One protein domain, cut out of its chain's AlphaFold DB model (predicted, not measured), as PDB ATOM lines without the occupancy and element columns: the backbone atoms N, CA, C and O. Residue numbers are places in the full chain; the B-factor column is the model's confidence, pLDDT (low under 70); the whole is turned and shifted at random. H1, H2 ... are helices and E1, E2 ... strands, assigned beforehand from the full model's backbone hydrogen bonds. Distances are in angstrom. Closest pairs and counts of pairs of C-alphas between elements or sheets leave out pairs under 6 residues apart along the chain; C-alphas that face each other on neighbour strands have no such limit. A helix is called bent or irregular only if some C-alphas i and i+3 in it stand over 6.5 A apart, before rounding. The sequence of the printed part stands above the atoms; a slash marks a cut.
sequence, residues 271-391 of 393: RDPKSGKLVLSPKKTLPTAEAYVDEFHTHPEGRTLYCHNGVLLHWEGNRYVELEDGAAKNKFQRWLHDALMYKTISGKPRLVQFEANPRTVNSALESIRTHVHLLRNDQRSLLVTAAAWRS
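This is residues 271 to 391 of the 393 residues of the protein "Prim-Pol domain-containing protein" of Symmachiella macrocystis (UniProt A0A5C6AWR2). This is a rod with three helices in its middle, where H3 crosses both H1 and H2; the hairpin of E4 and E5 makes one end of its length and H4 the other. Between the three helices and H4 lies a small sheet, E1 E2 E3, with residues 365 to 371 of H3 packed on E1 and E2. The printed part has 121 residues with four named helices and five named strands, in the order H1 E1 E2 E3 H2 E4 E5 H3 H4; its class is mixed, and both sheets, E1 - E2 - E3 and E4 - E5, are antiparallel. It is only just loose, close to compact, with a radius of gyration of the C-alphas of 16.5 A, and spans 58 by 28 by 24 A.

After residues 271 to 284, which hold no named element, look for H1 at residues 285 to 296. Next come E1, residues 305 to 308, E2, 311 to 316, and E3, 319 to 322: a meander, each strand the antiparallel neighbour of the one before. Look for N 306 and O 313 at 2.9 A between E1 and E2, and N 314 and O 321 at 2.9 A between E2 and E3. H2, residues 325 to 338, is only just apart from H1, at 8.1 A. E4, residues 340 to 345, and E5, residues 348 to 353, form an antiparallel hairpin, with N 341 and O 352 2.8 A apart. H3, residues 358 to 371, touches H1, about perpendicular at 73 degrees; their closest C-alphas, of Ala 289 and Ile 368, are 4.7 A apart. With residues 361 to 365 alone H3 touches residues 329 to 333 of H2, only just about perpendicular at 72 degrees; the closest C-alphas are those of Gln 333 and Val 361, 6.4 A. H3 is on the sheet E1 E2 E3, over E1 and E2, at a height over the sheet of 13.0 A. H4, residues 376 to 391, touches no helix and only grazes that sheet. In H1, H2 and H3 every O i to N i+4 pair is within hydrogen-bond range; in H4 5 of 12 are, and 6 of 13 O i to N i+3 pairs.

Find C-alpha 285 at (-32.653, -19.753, -32.876); from there H1 runs 16.7 A. E2 measures 15.3 A, H2 20.3 A, E4 14.5 A, E5 15.9 A and H3 19.9 A; the shorter E1 and E3 measure 10.2 A and 10.0 A. H4 runs 26.0 A to C-alpha 391 at (-20.222, 2.697, -5.165), and is only just irregular: C-alphas 377 and 380 are 6.8 A apart.

The two C-alphas farthest apart, of Ser 346 and Ser 391, are 59.8 A from each other. The printed part has no cut and no long link. Its mean pLDDT is 80.4; look for values under 70 at residues 273, 300 to 301, 346 to 348 and 375 to 391.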
ATOM      1  N   ARG A 271     -19.684 -25.368 -28.276       86.06
ATOM      2  CA  ARG A 271     -18.466 -25.366 -29.096       86.06
ATOM      3  C   ARG A 271     -18.090 -26.785 -29.507       86.06
ATOM      4  O   ARG A 271     -18.043 -27.691 -28.679       86.06
ATOM      5  N   ASP A 272     -17.784 -26.958 -30.788       82.50
ATOM      6  CA  ASP A 272     -17.233 -28.190 -31.339       82.50
ATOM      7  C   ASP A 272     -15.905 -28.537 -30.639       82.50
ATOM      8  O   ASP A 272     -14.980 -27.722 -30.674       82.50
ATOM      9  N   PRO A 273     -15.762 -29.728 -30.025       69.94
ATOM     10  CA  PRO A 273     -14.565 -30.079 -29.261       69.94
ATOM     11  C   PRO A 273     -13.270 -30.099 -30.081       69.94
ATOM     12  O   PRO A 273     -12.189 -29.998 -29.505       69.94
ATOM     13  N   LYS A 274     -13.357 -30.260 -31.410       75.31
ATOM     14  CA  LYS A 274     -12.182 -30.328 -32.294       75.31
ATOM     15  C   LYS A 274     -11.716 -28.949 -32.749       75.31
ATOM     16  O   LYS A 274     -10.523 -28.672 -32.727       75.31
ATOM     17  N   SER A 275     -12.640 -28.102 -33.189       80.19
ATOM     18  CA  SER A 275     -12.337 -26.780 -33.750       80.19
ATOM     19  C   SER A 275     -12.471 -25.635 -32.746       80.19
ATOM     20  O   SER A 275     -11.993 -24.538 -33.020       80.19
ATOM     21  N   GLY A 276     -13.151 -25.847 -31.615       81.75
ATOM     22  CA  GLY A 276     -13.508 -24.798 -30.656       81.75
ATOM     23  C   GLY A 276     -14.559 -23.804 -31.173       81.75
ATOM     24  O   GLY A 276     -14.935 -22.870 -30.455       81.75
ATOM     25  N   LYS A 277     -15.050 -23.983 -32.407       88.25
ATOM     26  CA  LYS A 277     -16.045 -23.103 -33.028       88.25
ATOM     27  C   LYS A 277     -17.445 -23.439 -32.541       88.25
ATOM     28  O   LYS A 277     -17.775 -24.600 -32.311       88.25
ATOM     29  N   LEU A 278     -18.279 -22.415 -32.404       91.62
ATOM     30  CA  LEU A 278     -19.669 -22.570 -31.994       91.62
ATOM     31  C   LEU A 278     -20.468 -23.320 -33.066       91.62
ATOM     32  O   LEU A 278     -20.348 -23.010 -34.250       91.62
ATOM     33  N   VAL A 279     -21.299 -24.279 -32.667       91.56
ATOM     34  CA  VAL A 279     -22.196 -24.997 -33.576       91.56
ATOM     35  C   VAL A 279     -23.606 -24.438 -33.447       91.56
ATOM     36  O   VAL A 279     -24.210 -24.480 -32.382       91.56
ATOM     37  N   LEU A 280     -24.165 -23.943 -34.547       92.25
ATOM     38  CA  LEU A 280     -25.454 -23.263 -34.593       92.25
ATOM     39  C   LEU A 280     -26.418 -23.919 -35.588       92.25
ATOM     40  O   LEU A 280     -26.061 -24.779 -36.396       92.25
ATOM     41  N   SER A 281     -27.688 -23.516 -35.514       87.94
ATOM     42  CA  SER A 281     -28.742 -23.982 -36.409       87.94
ATOM     43  C   SER A 281     -29.507 -22.797 -36.990       87.94
ATOM     44  O   SER A 281     -29.946 -21.936 -36.231       87.94
ATOM     45  N   PRO A 282     -29.776 -22.774 -38.308       83.62
ATOM     46  CA  PRO A 282     -30.627 -21.746 -38.900       83.62
ATOM     47  C   PRO A 282     -32.099 -21.878 -38.477       83.62
ATOM     48  O   PRO A 282     -32.881 -20.967 -38.722       83.62
ATOM     49  N   LYS A 283     -32.494 -23.015 -37.880       81.06
ATOM     50  CA  LYS A 283     -33.877 -23.300 -37.461       81.06
ATOM     51  C   LYS A 283     -34.086 -23.221 -35.949       81.06
ATOM     52  O   LYS A 283     -35.194 -22.936 -35.517       81.06
ATOM     53  N   LYS A 284     -33.058 -23.519 -35.147       84.06
ATOM     54  CA  LYS A 284     -33.123 -23.454 -33.679       84.06
ATOM     55  C   LYS A 284     -32.427 -22.183 -33.213       84.06
ATOM     56  O   LYS A 284     -31.223 -22.188 -32.987       84.06
ATOM     57  N   THR A 285     -33.185 -21.100 -33.115       88.94
ATOM     58  CA  THR A 285     -32.653 -19.753 -32.876       88.94
ATOM     59  C   THR A 285     -32.517 -19.397 -31.395       88.94
ATOM     60  O   THR A 285     -31.745 -18.498 -31.079       88.94
ATOM     61  N   LEU A 286     -33.189 -20.110 -30.483       84.94
ATOM     62  CA  LEU A 286     -33.043 -19.896 -29.036       84.94
ATOM     63  C   LEU A 286     -31.629 -20.244 -28.521       84.94
ATOM     64  O   LEU A 286     -31.016 -19.357 -27.937       84.94
ATOM     65  N   PRO A 287     -31.036 -21.420 -28.824       87.06
ATOM     66  CA  PRO A 287     -29.650 -21.694 -28.426       87.06
ATOM     67  C   PRO A 287     -28.642 -20.707 -29.031       87.06
ATOM     68  O   PRO A 287     -27.608 -20.416 -28.439       87.06
ATOM     69  N   THR A 288     -28.942 -20.169 -30.218       89.75
ATOM     70  CA  THR A 288     -28.153 -19.094 -30.833       89.75
ATOM     71  C   THR A 288     -28.236 -17.802 -30.017       89.75
ATOM     72  O   THR A 288     -27.233 -17.109 -29.877       89.75
ATOM     73  N   ALA A 289     -29.414 -17.468 -29.488       89.12
ATOM     74  CA  ALA A 289     -29.612 -16.291 -28.651       89.12
ATOM     75  C   ALA A 289     -28.904 -16.423 -27.297       89.12
ATOM     76  O   ALA A 289     -28.194 -15.501 -26.905       89.12
ATOM     77  N   GLU A 290     -29.053 -17.571 -26.633       89.38
ATOM     78  CA  GLU A 290     -28.382 -17.897 -25.366       89.38
ATOM     79  C   GLU A 290     -26.861 -17.795 -25.516       89.38
ATOM     80  O   GLU A 290     -26.229 -16.990 -24.837       89.38
ATOM     81  N   ALA A 291     -26.284 -18.494 -26.502       90.00
ATOM     82  CA  ALA A 291     -24.841 -18.475 -26.735       90.00
ATOM     83  C   ALA A 291     -24.298 -17.067 -27.040       90.00
ATOM     84  O   ALA A 291     -23.200 -16.722 -26.609       90.00
ATOM     85  N   TYR A 292     -25.059 -16.237 -27.763       91.94
ATOM     86  CA  TYR A 292     -24.649 -14.861 -28.056       91.94
ATOM     87  C   TYR A 292     -24.633 -13.979 -26.804       91.94
ATOM     88  O   TYR A 292     -23.717 -13.174 -26.614       91.94
ATOM     89  N   VAL A 293     -25.654 -14.111 -25.953       89.56
ATOM     90  CA  VAL A 293     -25.744 -13.363 -24.696       89.56
ATOM     91  C   VAL A 293     -24.662 -13.824 -23.731       89.56
ATOM     92  O   VAL A 293     -23.988 -12.979 -23.148       89.56
ATOM     93  N   ASP A 294     -24.427 -15.127 -23.631       87.38
ATOM     94  CA  ASP A 294     -23.385 -15.688 -22.776       87.38
ATOM     95  C   ASP A 294     -21.987 -15.212 -23.175       87.38
ATOM     96  O   ASP A 294     -21.188 -14.856 -22.309       87.38
ATOM     97  N   GLU A 295     -21.701 -15.147 -24.477       87.94
ATOM     98  CA  GLU A 295     -20.379 -14.784 -24.992       87.94
ATOM     99  C   GLU A 295     -20.061 -13.286 -24.880       87.94
ATOM    100  O   GLU A 295     -18.901 -12.920 -24.688       87.94
ATOM    101  N   PHE A 296     -21.062 -12.407 -24.998       87.88
ATOM    102  CA  PHE A 296     -20.819 -10.958 -25.090       87.88
ATOM    103  C   PHE A 296     -21.525 -10.107 -24.040       87.88
ATOM    104  O   PHE A 296     -21.193  -8.928 -23.908       87.88
ATOM    105  N   HIS A 297     -22.515 -10.658 -23.342       86.94
ATOM    106  CA  HIS A 297     -23.471  -9.888 -22.554       86.94
ATOM    107  C   HIS A 297     -23.756 -10.491 -21.172       86.94
ATOM    108  O   HIS A 297     -24.865 -10.374 -20.640       86.94
ATOM    109  N   THR A 298     -22.734 -11.089 -20.562       76.62
ATOM    110  CA  THR A 298     -22.760 -11.595 -19.186       76.62
ATOM    111  C   THR A 298     -21.783 -10.844 -18.284       76.62
ATOM    112  O   THR A 298     -20.709 -10.410 -18.699       76.62
ATOM    113  N   HIS A 299     -22.177 -10.680 -17.024       75.69
ATOM    114  CA  HIS A 299     -21.360 -10.182 -15.923       75.69
ATOM    115  C   HIS A 299     -21.651 -11.050 -14.682       75.69
ATOM    116  O   HIS A 299     -22.758 -11.585 -14.578       75.69
ATOM    117  N   PRO A 300     -20.719 -11.201 -13.720       68.75
ATOM    118  CA  PRO A 300     -20.956 -11.989 -12.503       68.75
ATOM    119  C   PRO A 300     -22.221 -11.616 -11.713       68.75
ATOM    120  O   PRO A 300     -22.794 -12.460 -11.035       68.75
ATOM    121  N   GLU A 301     -22.665 -10.364 -11.819       66.06
ATOM    122  CA  GLU A 301     -23.857  -9.841 -11.135       66.06
ATOM    123  C   GLU A 301     -25.133  -9.851 -11.999       66.06
ATOM    124  O   GLU A 301     -26.191  -9.409 -11.554       66.06
ATOM    125  N   GLY A 302     -25.055 -10.344 -13.238       74.38
ATOM    126  CA  GLY A 302     -26.202 -10.468 -14.136       74.38
ATOM    127  C   GLY A 302     -25.879 -10.178 -15.600       74.38
ATOM    128  O   GLY A 302     -24.754  -9.854 -15.973       74.38
ATOM    129  N   ARG A 303     -26.889 -10.297 -16.464       81.31
ATOM    130  CA  ARG A 303     -26.756  -9.990 -17.897       81.31
ATOM    131  C   ARG A 303     -26.612  -8.485 -18.138       81.31
ATOM    132  O   ARG A 303     -27.233  -7.681 -17.445       81.31
ATOM    133  N   THR A 304     -25.839  -8.120 -19.157       87.94
ATOM    134  CA  THR A 304     -25.550  -6.727 -19.551       87.94
ATOM    135  C   THR A 304     -26.271  -6.306 -20.832       87.94
ATOM    136  O   THR A 304     -25.997  -5.235 -21.370       87.94
ATOM    137  N   LEU A 305     -27.203  -7.129 -21.320       91.06
ATOM    138  CA  LEU A 305     -28.080  -6.831 -22.449       91.06
ATOM    139  C   LEU A 305     -29.533  -7.079 -22.057       91.06
ATOM    140  O   LEU A 305     -29.864  -8.120 -21.485       91.06
ATOM    141  N   TYR A 306     -30.394  -6.136 -22.419       90.56
ATOM    142  CA  TYR A 306     -31.831  -6.204 -22.197       90.56
ATOM    143  C   TYR A 306     -32.604  -5.720 -23.420       90.56
ATOM    144  O   TYR A 306     -32.099  -4.938 -24.218       90.56
ATOM    145  N   CYS A 307     -33.850  -6.165 -23.554       90.06
ATOM    146  CA  CYS A 307     -34.790  -5.665 -24.548       90.06
ATOM    147  C   CYS A 307     -35.998  -5.036 -23.853       90.06
ATOM    148  O   CYS A 307     -36.693  -5.700 -23.077       90.06
ATOM    149  N   HIS A 308     -36.277  -3.770 -24.157       87.50
ATOM    150  CA  HIS A 308     -37.456  -3.055 -23.675       87.50
ATOM    151  C   HIS A 308     -38.143  -2.334 -24.836       87.50
ATOM    152  O   HIS A 308     -37.500  -1.601 -25.578       87.50
ATOM    153  N   ASN A 309     -39.449  -2.563 -25.014       84.88
ATOM    154  CA  ASN A 309     -40.241  -2.015 -26.128       84.88
ATOM    155  C   ASN A 309     -39.602  -2.226 -27.517       84.88
ATOM    156  O   ASN A 309     -39.690  -1.369 -28.389       84.88
ATOM    157  N   GLY A 310     -38.942  -3.372 -27.719       82.75
ATOM    158  CA  GLY A 310     -38.273  -3.717 -28.979       82.75
ATOM    159  C   GLY A 310     -36.871  -3.124 -29.152       82.75
ATOM    160  O   GLY A 310     -36.162  -3.537 -30.070       82.75
ATOM    161  N   VAL A 311     -36.447  -2.230 -28.255       87.69
ATOM    162  CA  VAL A 311     -35.120  -1.604 -28.253       87.69
ATOM    163  C   VAL A 311     -34.154  -2.441 -27.419       87.69
ATOM    164  O   VAL A 311     -34.469  -2.824 -26.288       87.69
ATOM    165  N   LEU A 312     -32.977  -2.733 -27.979       90.56
ATOM    166  CA  LEU A 312     -31.890  -3.392 -27.260       90.56
ATOM    167  C   LEU A 312     -31.080  -2.356 -26.479       90.56
ATOM    168  O   LEU A 312     -30.656  -1.344 -27.024       90.56
ATOM    169  N   LEU A 313     -30.848  -2.636 -25.203       91.25
ATOM    170  CA  LEU A 313     -30.085  -1.806 -24.283       91.25
ATOM    171  C   LEU A 313     -28.886  -2.607 -23.789       91.25
ATOM    172  O   LEU A 313     -29.078  -3.668 -23.189       91.25
ATOM    173  N   HIS A 314     -27.668  -2.117 -24.013       90.69
ATOM    174  CA  HIS A 314     -26.449  -2.759 -23.521       90.69
ATOM    175  C   HIS A 314     -25.734  -1.888 -22.491       90.69
ATOM    176  O   HIS A 314     -25.823  -0.662 -22.528       90.69
ATOM    177  N   TRP A 315     -25.056  -2.528 -21.544       86.75
ATOM    178  CA  TRP A 315     -24.246  -1.829 -20.556       86.75
ATOM    179  C   TRP A 315     -22.973  -1.283 -21.205       86.75
ATOM    180  O   TRP A 315     -22.194  -2.039 -21.791       86.75
ATOM    181  N   GLU A 316     -22.748   0.019 -21.066       84.69
ATOM    182  CA  GLU A 316     -21.532   0.694 -21.500       84.69
ATOM    183  C   GLU A 316     -21.123   1.743 -20.459       84.69
ATOM    184  O   GLU A 316     -21.915   2.600 -20.050       84.69
ATOM    185  N   GLY A 317     -19.876   1.661 -19.990       84.00
ATOM    186  CA  GLY A 317     -19.384   2.485 -18.888       84.00
ATOM    187  C   GLY A 317     -20.150   2.202 -17.592       84.00
ATOM    188  O   GLY A 317     -19.934   1.178 -16.949       84.00
ATOM    189  N   ASN A 318     -21.045   3.118 -17.216       81.69
ATOM    190  CA  ASN A 318     -21.832   3.067 -15.980       81.69
ATOM    191  C   ASN A 318     -23.354   3.152 -16.205       81.69
ATOM    192  O   ASN A 318     -24.096   3.507 -15.283       81.69
ATOM    193  N   ARG A 319     -23.829   2.895 -17.430       83.12
ATOM    194  CA  ARG A 319     -25.254   2.968 -17.768       83.12
ATOM    195  C   ARG A 319     -25.628   2.021 -18.903       83.12
ATOM    196  O   ARG A 319     -24.783   1.584 -19.675       83.12
ATOM    197  N   TYR A 320     -26.926   1.768 -19.032       85.38
ATOM    198  CA  TYR A 320     -27.482   1.165 -20.237       85.38
ATOM    199  C   TYR A 320     -27.643   2.228 -21.321       85.38
ATOM    200  O   TYR A 320     -28.236   3.280 -21.077       85.38
ATOM    201  N   VAL A 321     -27.125   1.938 -22.510       89.38
ATOM    202  CA  VAL A 321     -27.305   2.749 -23.715       89.38
ATOM    203  C   VAL A 321     -27.984   1.917 -24.796       89.38
ATOM    204  O   VAL A 321     -27.950   0.684 -24.766       89.38
ATOM    205  N   GLU A 322     -28.643   2.593 -25.729       92.19
ATOM    206  CA  GLU A 322     -29.267   1.938 -26.871       92.19
ATOM    207  C   GLU A 322     -28.205   1.307 -27.770       92.19
ATOM    208  O   GLU A 322     -27.265   1.964 -28.214       92.19
ATOM    209  N   LEU A 323     -28.370   0.014 -28.037       88.12
ATOM    210  CA  LEU A 323     -27.565  -0.699 -29.009       88.12
ATOM    211  C   LEU A 323     -28.227  -0.550 -30.378       88.12
ATOM    212  O   LEU A 323     -29.211  -1.231 -30.670       88.12
ATOM    213  N   GLU A 324     -27.664   0.317 -31.218       88.00
ATOM    214  CA  GLU A 324     -28.202   0.565 -32.555       88.00
ATOM    215  C   GLU A 324     -28.342  -0.729 -33.371       88.00
ATOM    216  O   GLU A 324     -27.418  -1.544 -33.486       88.00
ATOM    217  N   ASP A 325     -29.496  -0.878 -34.019       80.12
ATOM    218  CA  ASP A 325     -29.883  -2.084 -34.752       80.12
ATOM    219  C   ASP A 325     -28.871  -2.472 -35.846       80.12
ATOM    220  O   ASP A 325     -28.618  -3.656 -36.085       80.12
ATOM    221  N   GLY A 326     -28.264  -1.481 -36.509       83.06
ATOM    222  CA  GLY A 326     -27.228  -1.691 -37.523       83.06
ATOM    223  C   GLY A 326     -25.913  -2.211 -36.934       83.06
ATOM    224  O   GLY A 326     -25.311  -3.140 -37.480       83.06
ATOM    225  N   ALA A 327     -25.491  -1.666 -35.791       79.44
ATOM    226  CA  ALA A 327     -24.295  -2.107 -35.081       79.44
ATOM    227  C   ALA A 327     -24.472  -3.529 -34.523       79.44
ATOM    228  O   ALA A 327     -23.599  -4.384 -34.721       79.44
ATOM    229  N   ALA A 328     -25.636  -3.813 -33.924       81.56
ATOM    230  CA  ALA A 328     -26.012  -5.147 -33.460       81.56
ATOM    231  C   ALA A 328     -25.982  -6.168 -34.605       81.56
ATOM    232  O   ALA A 328     -25.318  -7.201 -34.499       81.56
ATOM    233  N   LYS A 329     -26.632  -5.857 -35.737       85.94
ATOM    234  CA  LYS A 329     -26.663  -6.719 -36.932       85.94
ATOM    235  C   LYS A 329     -25.269  -7.012 -37.468       85.94
ATOM    236  O   LYS A 329     -24.961  -8.172 -37.725       85.94
ATOM    237  N   ASN A 330     -24.414  -5.998 -37.592       84.88
ATOM    238  CA  ASN A 330     -23.063  -6.167 -38.124       84.88
ATOM    239  C   ASN A 330     -22.189  -7.054 -37.227       84.88
ATOM    240  O   ASN A 330     -21.526  -7.970 -37.722       84.88
ATOM    241  N   LYS A 331     -22.201  -6.819 -35.908       85.75
ATOM    242  CA  LYS A 331     -21.457  -7.646 -34.945       85.75
ATOM    243  C   LYS A 331     -21.981  -9.085 -34.944       85.75
ATOM    244  O   LYS A 331     -21.199 -10.030 -35.011       85.75
ATOM    245  N   PHE A 332     -23.301  -9.244 -34.931       87.94
ATOM    246  CA  PHE A 332     -23.961 -10.543 -34.905       87.94
ATOM    247  C   PHE A 332     -23.743 -11.354 -36.190       87.94
ATOM    248  O   PHE A 332     -23.431 -12.538 -36.129       87.94
ATOM    249  N   GLN A 333     -23.821 -10.725 -37.364       90.31
ATOM    250  CA  GLN A 333     -23.593 -11.396 -38.646       90.31
ATOM    251  C   GLN A 333     -22.165 -11.936 -38.778       90.31
ATOM    252  O   GLN A 333     -21.981 -13.024 -39.329       90.31
ATOM    253  N   ARG A 334     -21.160 -11.203 -38.279       88.88
ATOM    254  CA  ARG A 334     -19.764 -11.673 -38.251       88.88
ATOM    255  C   ARG A 334     -19.601 -12.879 -37.334       88.88
ATOM    256  O   ARG A 334     -18.969 -13.851 -37.727       88.88
ATOM    257  N   TRP A 335     -20.222 -12.830 -36.159       92.38
ATOM    258  CA  TRP A 335     -20.222 -13.943 -35.214       92.38
ATOM    259  C   TRP A 335     -20.891 -15.196 -35.794       92.38
ATOM    260  O   TRP A 335     -20.320 -16.282 -35.734       92.38
ATOM    261  N   LEU A 336     -22.037 -15.044 -36.468       91.25
ATOM    262  CA  LEU A 336     -22.684 -16.157 -37.168       91.25
ATOM    263  C   LEU A 336     -21.808 -16.736 -38.288       91.25
ATOM    264  O   LEU A 336     -21.812 -17.945 -38.463       91.25
ATOM    265  N   HIS A 337     -21.047 -15.923 -39.029       89.31
ATOM    266  CA  HIS A 337     -20.158 -16.424 -40.090       89.31
ATOM    267  C   HIS A 337     -18.978 -17.255 -39.570       89.31
ATOM    268  O   HIS A 337     -18.446 -18.074 -40.322       89.31
ATOM    269  N   ASP A 338     -18.547 -17.046 -38.323       90.31
ATOM    270  CA  ASP A 338     -17.455 -17.820 -37.723       90.31
ATOM    271  C   ASP A 338     -17.926 -19.167 -37.137       90.31
ATOM    272  O   ASP A 338     -17.119 -20.075 -36.910       90.31
ATOM    273  N   ALA A 339     -19.240 -19.323 -36.954       93.81
ATOM    274  CA  ALA A 339     -19.864 -20.542 -36.461       93.81
ATOM    275  C   ALA A 339     -19.912 -21.663 -37.516       93.81
ATOM    276  O   ALA A 339     -19.757 -21.467 -38.727       93.81
ATOM    277  N   LEU A 340     -20.175 -22.874 -37.035       94.56
ATOM    278  CA  LEU A 340     -20.404 -24.069 -37.834       94.56
ATOM    279  C   LEU A 340     -21.875 -24.486 -37.770       94.56
ATOM    280  O   LEU A 340     -22.609 -24.127 -36.854       94.56
ATOM    281  N   MET A 341     -22.309 -25.306 -38.719       91.12
ATOM    282  CA  MET A 341     -23.598 -25.990 -38.680       91.12
ATOM    283  C   MET A 341     -23.489 -27.403 -39.237       91.12
ATOM    284  O   MET A 341     -22.659 -27.685 -40.102       91.12
ATOM    285  N   TYR A 342     -24.370 -28.293 -38.787       86.50
ATOM    286  CA  TYR A 342     -24.492 -29.615 -39.390       86.50
ATOM    287  C   TYR A 342     -25.306 -29.555 -40.683       86.50
ATOM    288  O   TYR A 342     -26.445 -29.084 -40.699       86.50
ATOM    289  N   LYS A 343     -24.733 -30.100 -41.757       82.94
ATOM    290  CA  LYS A 343     -25.396 -30.328 -43.044       82.94
ATOM    291  C   LYS A 343     -25.280 -31.806 -43.401       82.94
ATOM    292  O   LYS A 343     -24.210 -32.401 -43.270       82.94
ATOM    293  N   THR A 344     -26.381 -32.411 -43.831       76.88
ATOM    294  CA  THR A 344     -26.372 -33.805 -44.282       76.88
ATOM    295  C   THR A 344     -25.776 -33.863 -45.683       76.88
ATOM    296  O   THR A 344     -26.362 -33.337 -46.625       76.88
ATOM    297  N   ILE A 345     -24.613 -34.499 -45.818       71.12
ATOM    298  CA  ILE A 345     -23.918 -34.701 -47.092       71.12
ATOM    299  C   ILE A 345     -23.762 -36.206 -47.286       71.12
ATOM    300  O   ILE A 345     -23.166 -36.887 -46.452       71.12
ATOM    301  N   SER A 346     -24.337 -36.733 -48.370       69.94
ATOM    302  CA  SER A 346     -24.332 -38.173 -48.675       69.94
ATOM    303  C   SER A 346     -24.852 -39.039 -47.515       69.94
ATOM    304  O   SER A 346     -24.269 -40.065 -47.179       69.94
ATOM    305  N   GLY A 347     -25.921 -38.585 -46.851       54.38
ATOM    306  CA  GLY A 347     -26.552 -39.291 -45.729       54.38
ATOM    307  C   GLY A 347     -25.824 -39.181 -44.385       54.38
ATOM    308  O   GLY A 347     -26.351 -39.655 -43.386       54.38
ATOM    309  N   LYS A 348     -24.657 -38.525 -44.322       55.78
ATOM    310  CA  LYS A 348     -23.896 -38.338 -43.077       55.78
ATOM    311  C   LYS A 348     -23.866 -36.863 -42.660       55.78
ATOM    312  O   LYS A 348     -23.678 -35.997 -43.520       55.78
ATOM    313  N   PRO A 349     -24.038 -36.539 -41.367       72.62
ATOM    314  CA  PRO A 349     -23.901 -35.169 -40.890       72.62
ATOM    315  C   PRO A 349     -22.434 -34.728 -40.974       72.62
ATOM    316  O   PRO A 349     -21.536 -35.420 -40.496       72.62
ATOM    317  N   ARG A 350     -22.185 -33.567 -41.580       82.25
ATOM    318  CA  ARG A 350     -20.869 -32.919 -41.617       82.25
ATOM    319  C   ARG A 350     -20.978 -31.491 -41.107       82.25
ATOM    320  O   ARG A 350     -21.969 -30.818 -41.391       82.25
ATOM    321  N   LEU A 351     -19.964 -31.043 -40.370       86.50
ATOM    322  CA  LEU A 351     -19.826 -29.635 -40.019       86.50
ATOM    323  C   LEU A 351     -19.389 -28.860 -41.258       86.50
ATOM    324  O   LEU A 351     -18.413 -29.213 -41.919       86.50
ATOM    325  N   VAL A 352     -20.139 -27.815 -41.562       90.69
ATOM    326  CA  VAL A 352     -19.821 -26.822 -42.585       90.69
ATOM    327  C   VAL A 352     -19.921 -25.442 -41.956       90.69
ATOM    328  O   VAL A 352     -20.490 -25.293 -40.873       90.69
ATOM    329  N   GLN A 353     -19.371 -24.432 -42.619       93.19
ATOM    330  CA  GLN A 353     -19.509 -23.055 -42.163       93.19
ATOM    331  C   GLN A 353     -20.986 -22.645 -42.130       93.19
ATOM    332  O   GLN A 353     -21.772 -23.048 -42.992       93.19
ATOM    333  N   PHE A 354     -21.374 -21.876 -41.117       92.56
ATOM    334  CA  PHE A 354     -22.739 -21.391 -40.996       92.56
ATOM    335  C   PHE A 354     -23.026 -20.338 -42.079       92.56
ATOM    336  O   PHE A 354     -22.410 -19.274 -42.132       92.56
ATOM    337  N   GLU A 355     -23.983 -20.640 -42.957       87.31
ATOM    338  CA  GLU A 355     -24.370 -19.787 -44.085       87.31
ATOM    339  C   GLU A 355     -25.364 -18.700 -43.618       87.31
ATOM    340  O   GLU A 355     -26.582 -18.818 -43.789       87.31
ATOM    341  N   ALA A 356     -24.858 -17.640 -42.979       86.44
ATOM    342  CA  ALA A 356     -25.700 -16.544 -42.503       86.44
ATOM    343  C   ALA A 356     -26.212 -15.671 -43.662       86.44
ATOM    344  O   ALA A 356     -25.448 -15.174 -44.484       86.44
ATOM    345  N   ASN A 357     -27.519 -15.423 -43.683       86.69
ATOM    346  CA  ASN A 357     -28.192 -14.518 -44.614       86.69
ATOM    347  C   ASN A 357     -29.121 -13.548 -43.849       86.69
ATOM    348  O   ASN A 357     -29.383 -13.763 -42.661       86.69
ATOM    349  N   PRO A 358     -29.660 -12.493 -44.493       87.31
ATOM    350  CA  PRO A 358     -30.499 -11.508 -43.804       87.31
ATOM    351  C   PRO A 358     -31.681 -12.119 -43.037       87.31
ATOM    352  O   PRO A 358     -32.021 -11.657 -41.949       87.31
ATOM    353  N   ARG A 359     -32.278 -13.204 -43.549       87.38
ATOM    354  CA  ARG A 359     -33.401 -13.887 -42.894       87.38
ATOM    355  C   ARG A 359     -32.967 -14.598 -41.612       87.38
ATOM    356  O   ARG A 359     -33.638 -14.458 -40.593       87.38
ATOM    357  N   THR A 360     -31.859 -15.341 -41.641       86.88
ATOM    358  CA  THR A 360     -31.348 -16.045 -40.449       86.88
ATOM    359  C   THR A 360     -30.855 -15.069 -39.385       86.88
ATOM    360  O   THR A 360     -31.089 -15.291 -38.203       86.88
ATOM    361  N   VAL A 361     -30.224 -13.967 -39.808       88.19
ATOM    362  CA  VAL A 361     -29.774 -12.885 -38.918       88.19
ATOM    363  C   VAL A 361     -30.971 -12.260 -38.198       88.19
ATOM    364  O   VAL A 361     -30.980 -12.196 -36.972       88.19
ATOM    365  N   ASN A 362     -32.012 -11.863 -38.936       88.81
ATOM    366  CA  ASN A 362     -33.197 -11.236 -38.347       88.81
ATOM    367  C   ASN A 362     -33.942 -12.178 -37.387       88.81
ATOM    368  O   ASN A 362     -34.294 -11.764 -36.287       88.81
ATOM    369  N   SER A 363     -34.123 -13.447 -37.765       88.56
ATOM    370  CA  SER A 363     -34.821 -14.436 -36.929       88.56
ATOM    371  C   SER A 363     -34.090 -14.720 -35.612       88.56
ATOM    372  O   SER A 363     -34.716 -14.853 -34.557       88.56
ATOM    373  N   ALA A 364     -32.758 -14.776 -35.639       87.69
ATOM    374  CA  ALA A 364     -31.989 -14.978 -34.420       87.69
ATOM    375  C   ALA A 364     -31.894 -13.698 -33.562       87.69
ATOM    376  O   ALA A 364     -31.966 -13.801 -32.342       87.69
ATOM    377  N   LEU A 365     -31.863 -12.497 -34.159       90.12
ATOM    378  CA  LEU A 365     -31.986 -11.234 -33.409       90.12
ATOM    379  C   LEU A 365     -33.339 -11.087 -32.709       90.12
ATOM    380  O   LEU A 365     -33.406 -10.601 -31.585       90.12
ATOM    381  N   GLU A 366     -34.424 -11.522 -33.344       90.56
ATOM    382  CA  GLU A 366     -35.743 -11.572 -32.709       90.56
ATOM    383  C   GLU A 366     -35.760 -12.537 -31.514       90.56
ATOM    384  O   GLU A 366     -36.311 -12.224 -30.456       90.56
ATOM    385  N   SER A 367     -35.065 -13.670 -31.640       91.88
ATOM    386  CA  SER A 367     -34.884 -14.612 -30.529       91.88
ATOM    387  C   SER A 367     -34.052 -14.003 -29.395       91.88
ATOM    388  O   SER A 367     -34.418 -14.171 -28.236       91.88
ATOM    389  N   ILE A 368     -33.007 -13.222 -29.704       90.75
ATOM    390  CA  ILE A 368     -32.239 -12.451 -28.709       90.75
ATOM    391  C   ILE A 368     -33.148 -11.456 -27.991       90.75
ATOM    392  O   ILE A 368     -33.207 -11.473 -26.766       90.75
ATOM    393  N   ARG A 369     -33.908 -10.635 -28.730       91.81
ATOM    394  CA  ARG A 369     -34.848  -9.664 -28.143       91.81
ATOM    395  C   ARG A 369     -35.860 -10.326 -27.213       91.81
ATOM    396  O   ARG A 369     -36.182  -9.756 -26.176       91.81
ATOM    397  N   THR A 370     -36.335 -11.513 -27.578       89.81
ATOM    398  CA  THR A 370     -37.265 -12.298 -26.759       89.81
ATOM    399  C   THR A 370     -36.577 -12.828 -25.500       89.81
ATOM    400  O   THR A 370     -37.097 -12.671 -24.401       89.81
ATOM    401  N   HIS A 371     -35.384 -13.407 -25.644       90.31
ATOM    402  CA  HIS A 371     -34.619 -13.994 -24.544       90.31
ATOM    403  C   HIS A 371     -34.179 -12.948 -23.503       90.31
ATOM    404  O   HIS A 371     -34.246 -13.184 -22.296       90.31
ATOM    405  N   VAL A 372     -33.785 -11.755 -23.956       89.62
ATOM    406  CA  VAL A 372     -33.355 -10.652 -23.082       89.62
ATOM    407  C   VAL A 372     -34.484  -9.691 -22.700       89.62
ATOM    408  O   VAL A 372     -34.223  -8.610 -22.171       89.62
ATOM    409  N   HIS A 373     -35.743 -10.051 -22.962       90.12
ATOM    410  CA  HIS A 373     -36.877  -9.183 -22.666       90.12
ATOM    411  C   HIS A 373     -36.973  -8.864 -21.167       90.12
ATOM    412  O   HIS A 373     -36.830  -9.743 -20.311       90.12
ATOM    413  N   LEU A 374     -37.203  -7.588 -20.852       80.31
ATOM    414  CA  LEU A 374     -37.443  -7.116 -19.491       80.31
ATOM    415  C   LEU A 374     -38.913  -7.280 -19.114       80.31
ATOM    416  O   LEU A 374     -39.776  -6.574 -19.637       80.31
ATOM    417  N   LEU A 375     -39.189  -8.169 -18.160       68.44
ATOM    418  CA  LEU A 375     -40.518  -8.314 -17.574       68.44
ATOM    419  C   LEU A 375     -40.809  -7.141 -16.623       68.44
ATOM    420  O   LEU A 375     -39.915  -6.613 -15.964       68.44
ATOM    421  N   ARG A 376     -42.083  -6.737 -16.519       54.12
ATOM    422  CA  ARG A 376     -42.522  -5.568 -15.719       54.12
ATOM    423  C   ARG A 376     -42.063  -5.591 -14.251       54.12
ATOM    424  O   ARG A 376     -41.876  -4.526 -13.673       54.12
ATOM    425  N   ASN A 377     -41.847  -6.768 -13.660       52.34
ATOM    426  CA  ASN A 377     -41.414  -6.900 -12.263       52.34
ATOM    427  C   ASN A 377     -39.905  -6.638 -12.053       52.34
ATOM    428  O   ASN A 377     -39.512  -6.297 -10.941       52.34
ATOM    429  N   ASP A 378     -39.085  -6.695 -13.111       53.72
ATOM    430  CA  ASP A 378     -37.628  -6.470 -13.059       53.72
ATOM    431  C   ASP A 378     -37.229  -4.996 -13.259       53.72
ATOM    432  O   ASP A 378     -36.062  -4.624 -13.161       53.72
ATOM    433  N   GLN A 379     -38.190  -4.102 -13.508       53.25
ATOM    434  CA  GLN A 379     -37.889  -2.677 -13.688       53.25
ATOM    435  C   GLN A 379     -37.414  -1.999 -12.390       53.25
ATOM    436  O   GLN A 379     -36.658  -1.031 -12.443       53.25
ATOM    437  N   ARG A 380     -37.819  -2.514 -11.217       48.16
ATOM    438  CA  ARG A 380     -37.361  -2.007  -9.911       48.16
ATOM    439  C   ARG A 380     -35.960  -2.499  -9.535       48.16
ATOM    440  O   ARG A 380     -35.261  -1.772  -8.838       48.16
ATOM    441  N   SER A 381     -35.533  -3.678  -9.997       48.66
ATOM    442  CA  SER A 381     -34.211  -4.234  -9.668       48.66
ATOM    443  C   SER A 381     -33.085  -3.527 -10.427       48.66
ATOM    444  O   SER A 381     -32.063  -3.233  -9.818       48.66
ATOM    445  N   LEU A 382     -33.308  -3.132 -11.688       51.31
ATOM    446  CA  LEU A 382     -32.348  -2.358 -12.496       51.31
ATOM    447  C   LEU A 382     -31.980  -0.989 -11.894       51.31
ATOM    448  O   LEU A 382     -30.848  -0.531 -12.048       51.31
ATOM    449  N   LEU A 383     -32.911  -0.334 -11.192       49.34
ATOM    450  CA  LEU A 383     -32.651   0.930 -10.488       49.34
ATOM    451  C   LEU A 383     -31.819   0.731  -9.209       49.34
ATOM    452  O   LEU A 383     -31.075   1.630  -8.823       49.34
ATOM    453  N   VAL A 384     -31.911  -0.443  -8.574       46.53
ATOM    454  CA  VAL A 384     -31.154  -0.789  -7.359       46.53
ATOM    455  C   VAL A 384     -29.734  -1.255  -7.707       46.53
ATOM    456  O   VAL A 384     -28.783  -0.822  -7.058       46.53
ATOM    457  N   THR A 385     -29.546  -2.048  -8.770       49.06
ATOM    458  CA  THR A 385     -28.206  -2.431  -9.256       49.06
ATOM    459  C   THR A 385     -27.435  -1.237  -9.813       49.06
ATOM    460  O   THR A 385     -26.278  -1.051  -9.453       49.06
ATOM    461  N   ALA A 386     -28.068  -0.333 -10.569       46.19
ATOM    462  CA  ALA A 386     -27.400   0.892 -11.026       46.19
ATOM    463  C   ALA A 386     -26.911   1.798  -9.870       46.19
ATOM    464  O   ALA A 386     -25.941   2.538 -10.041       46.19
ATOM    465  N   ALA A 387     -27.551   1.740  -8.694       43.59
ATOM    466  CA  ALA A 387     -27.118   2.459  -7.495       43.59
ATOM    467  C   ALA A 387     -25.947   1.762  -6.777       43.59
ATOM    468  O   ALA A 387     -25.010   2.444  -6.369       43.59
ATOM    469  N   ALA A 388     -25.953   0.427  -6.688       41.19
ATOM    470  CA  ALA A 388     -24.852  -0.352  -6.108       41.19
ATOM    471  C   ALA A 388     -23.550  -0.244  -6.931       41.19
ATOM    472  O   ALA A 388     -22.455  -0.219  -6.373       41.19
ATOM    473  N   TRP A 389     -23.660  -0.098  -8.254       49.47
ATOM    474  CA  TRP A 389     -22.508  -0.051  -9.163       49.47
ATOM    475  C   TRP A 389     -21.813   1.318  -9.190       49.47
ATOM    476  O   TRP A 389     -20.652   1.409  -9.581       49.47
ATOM    477  N   ARG A 390     -22.477   2.387  -8.723       48.09
ATOM    478  CA  ARG A 390     -21.850   3.709  -8.507       48.09
ATOM    479  C   ARG A 390     -20.925   3.747  -7.290       48.09
ATOM    480  O   ARG A 390     -20.177   4.702  -7.151       48.09
ATOM    481  N   SER A 391     -21.011   2.761  -6.401       41.03
ATOM    482  CA  SER A 391     -20.222   2.697  -5.165       41.03
ATOM    483  C   SER A 391     -18.934   1.876  -5.309       41.03
ATOM    484  O   SER A 391     -18.137   1.849  -4.377       41.03
TER     485      SER A 391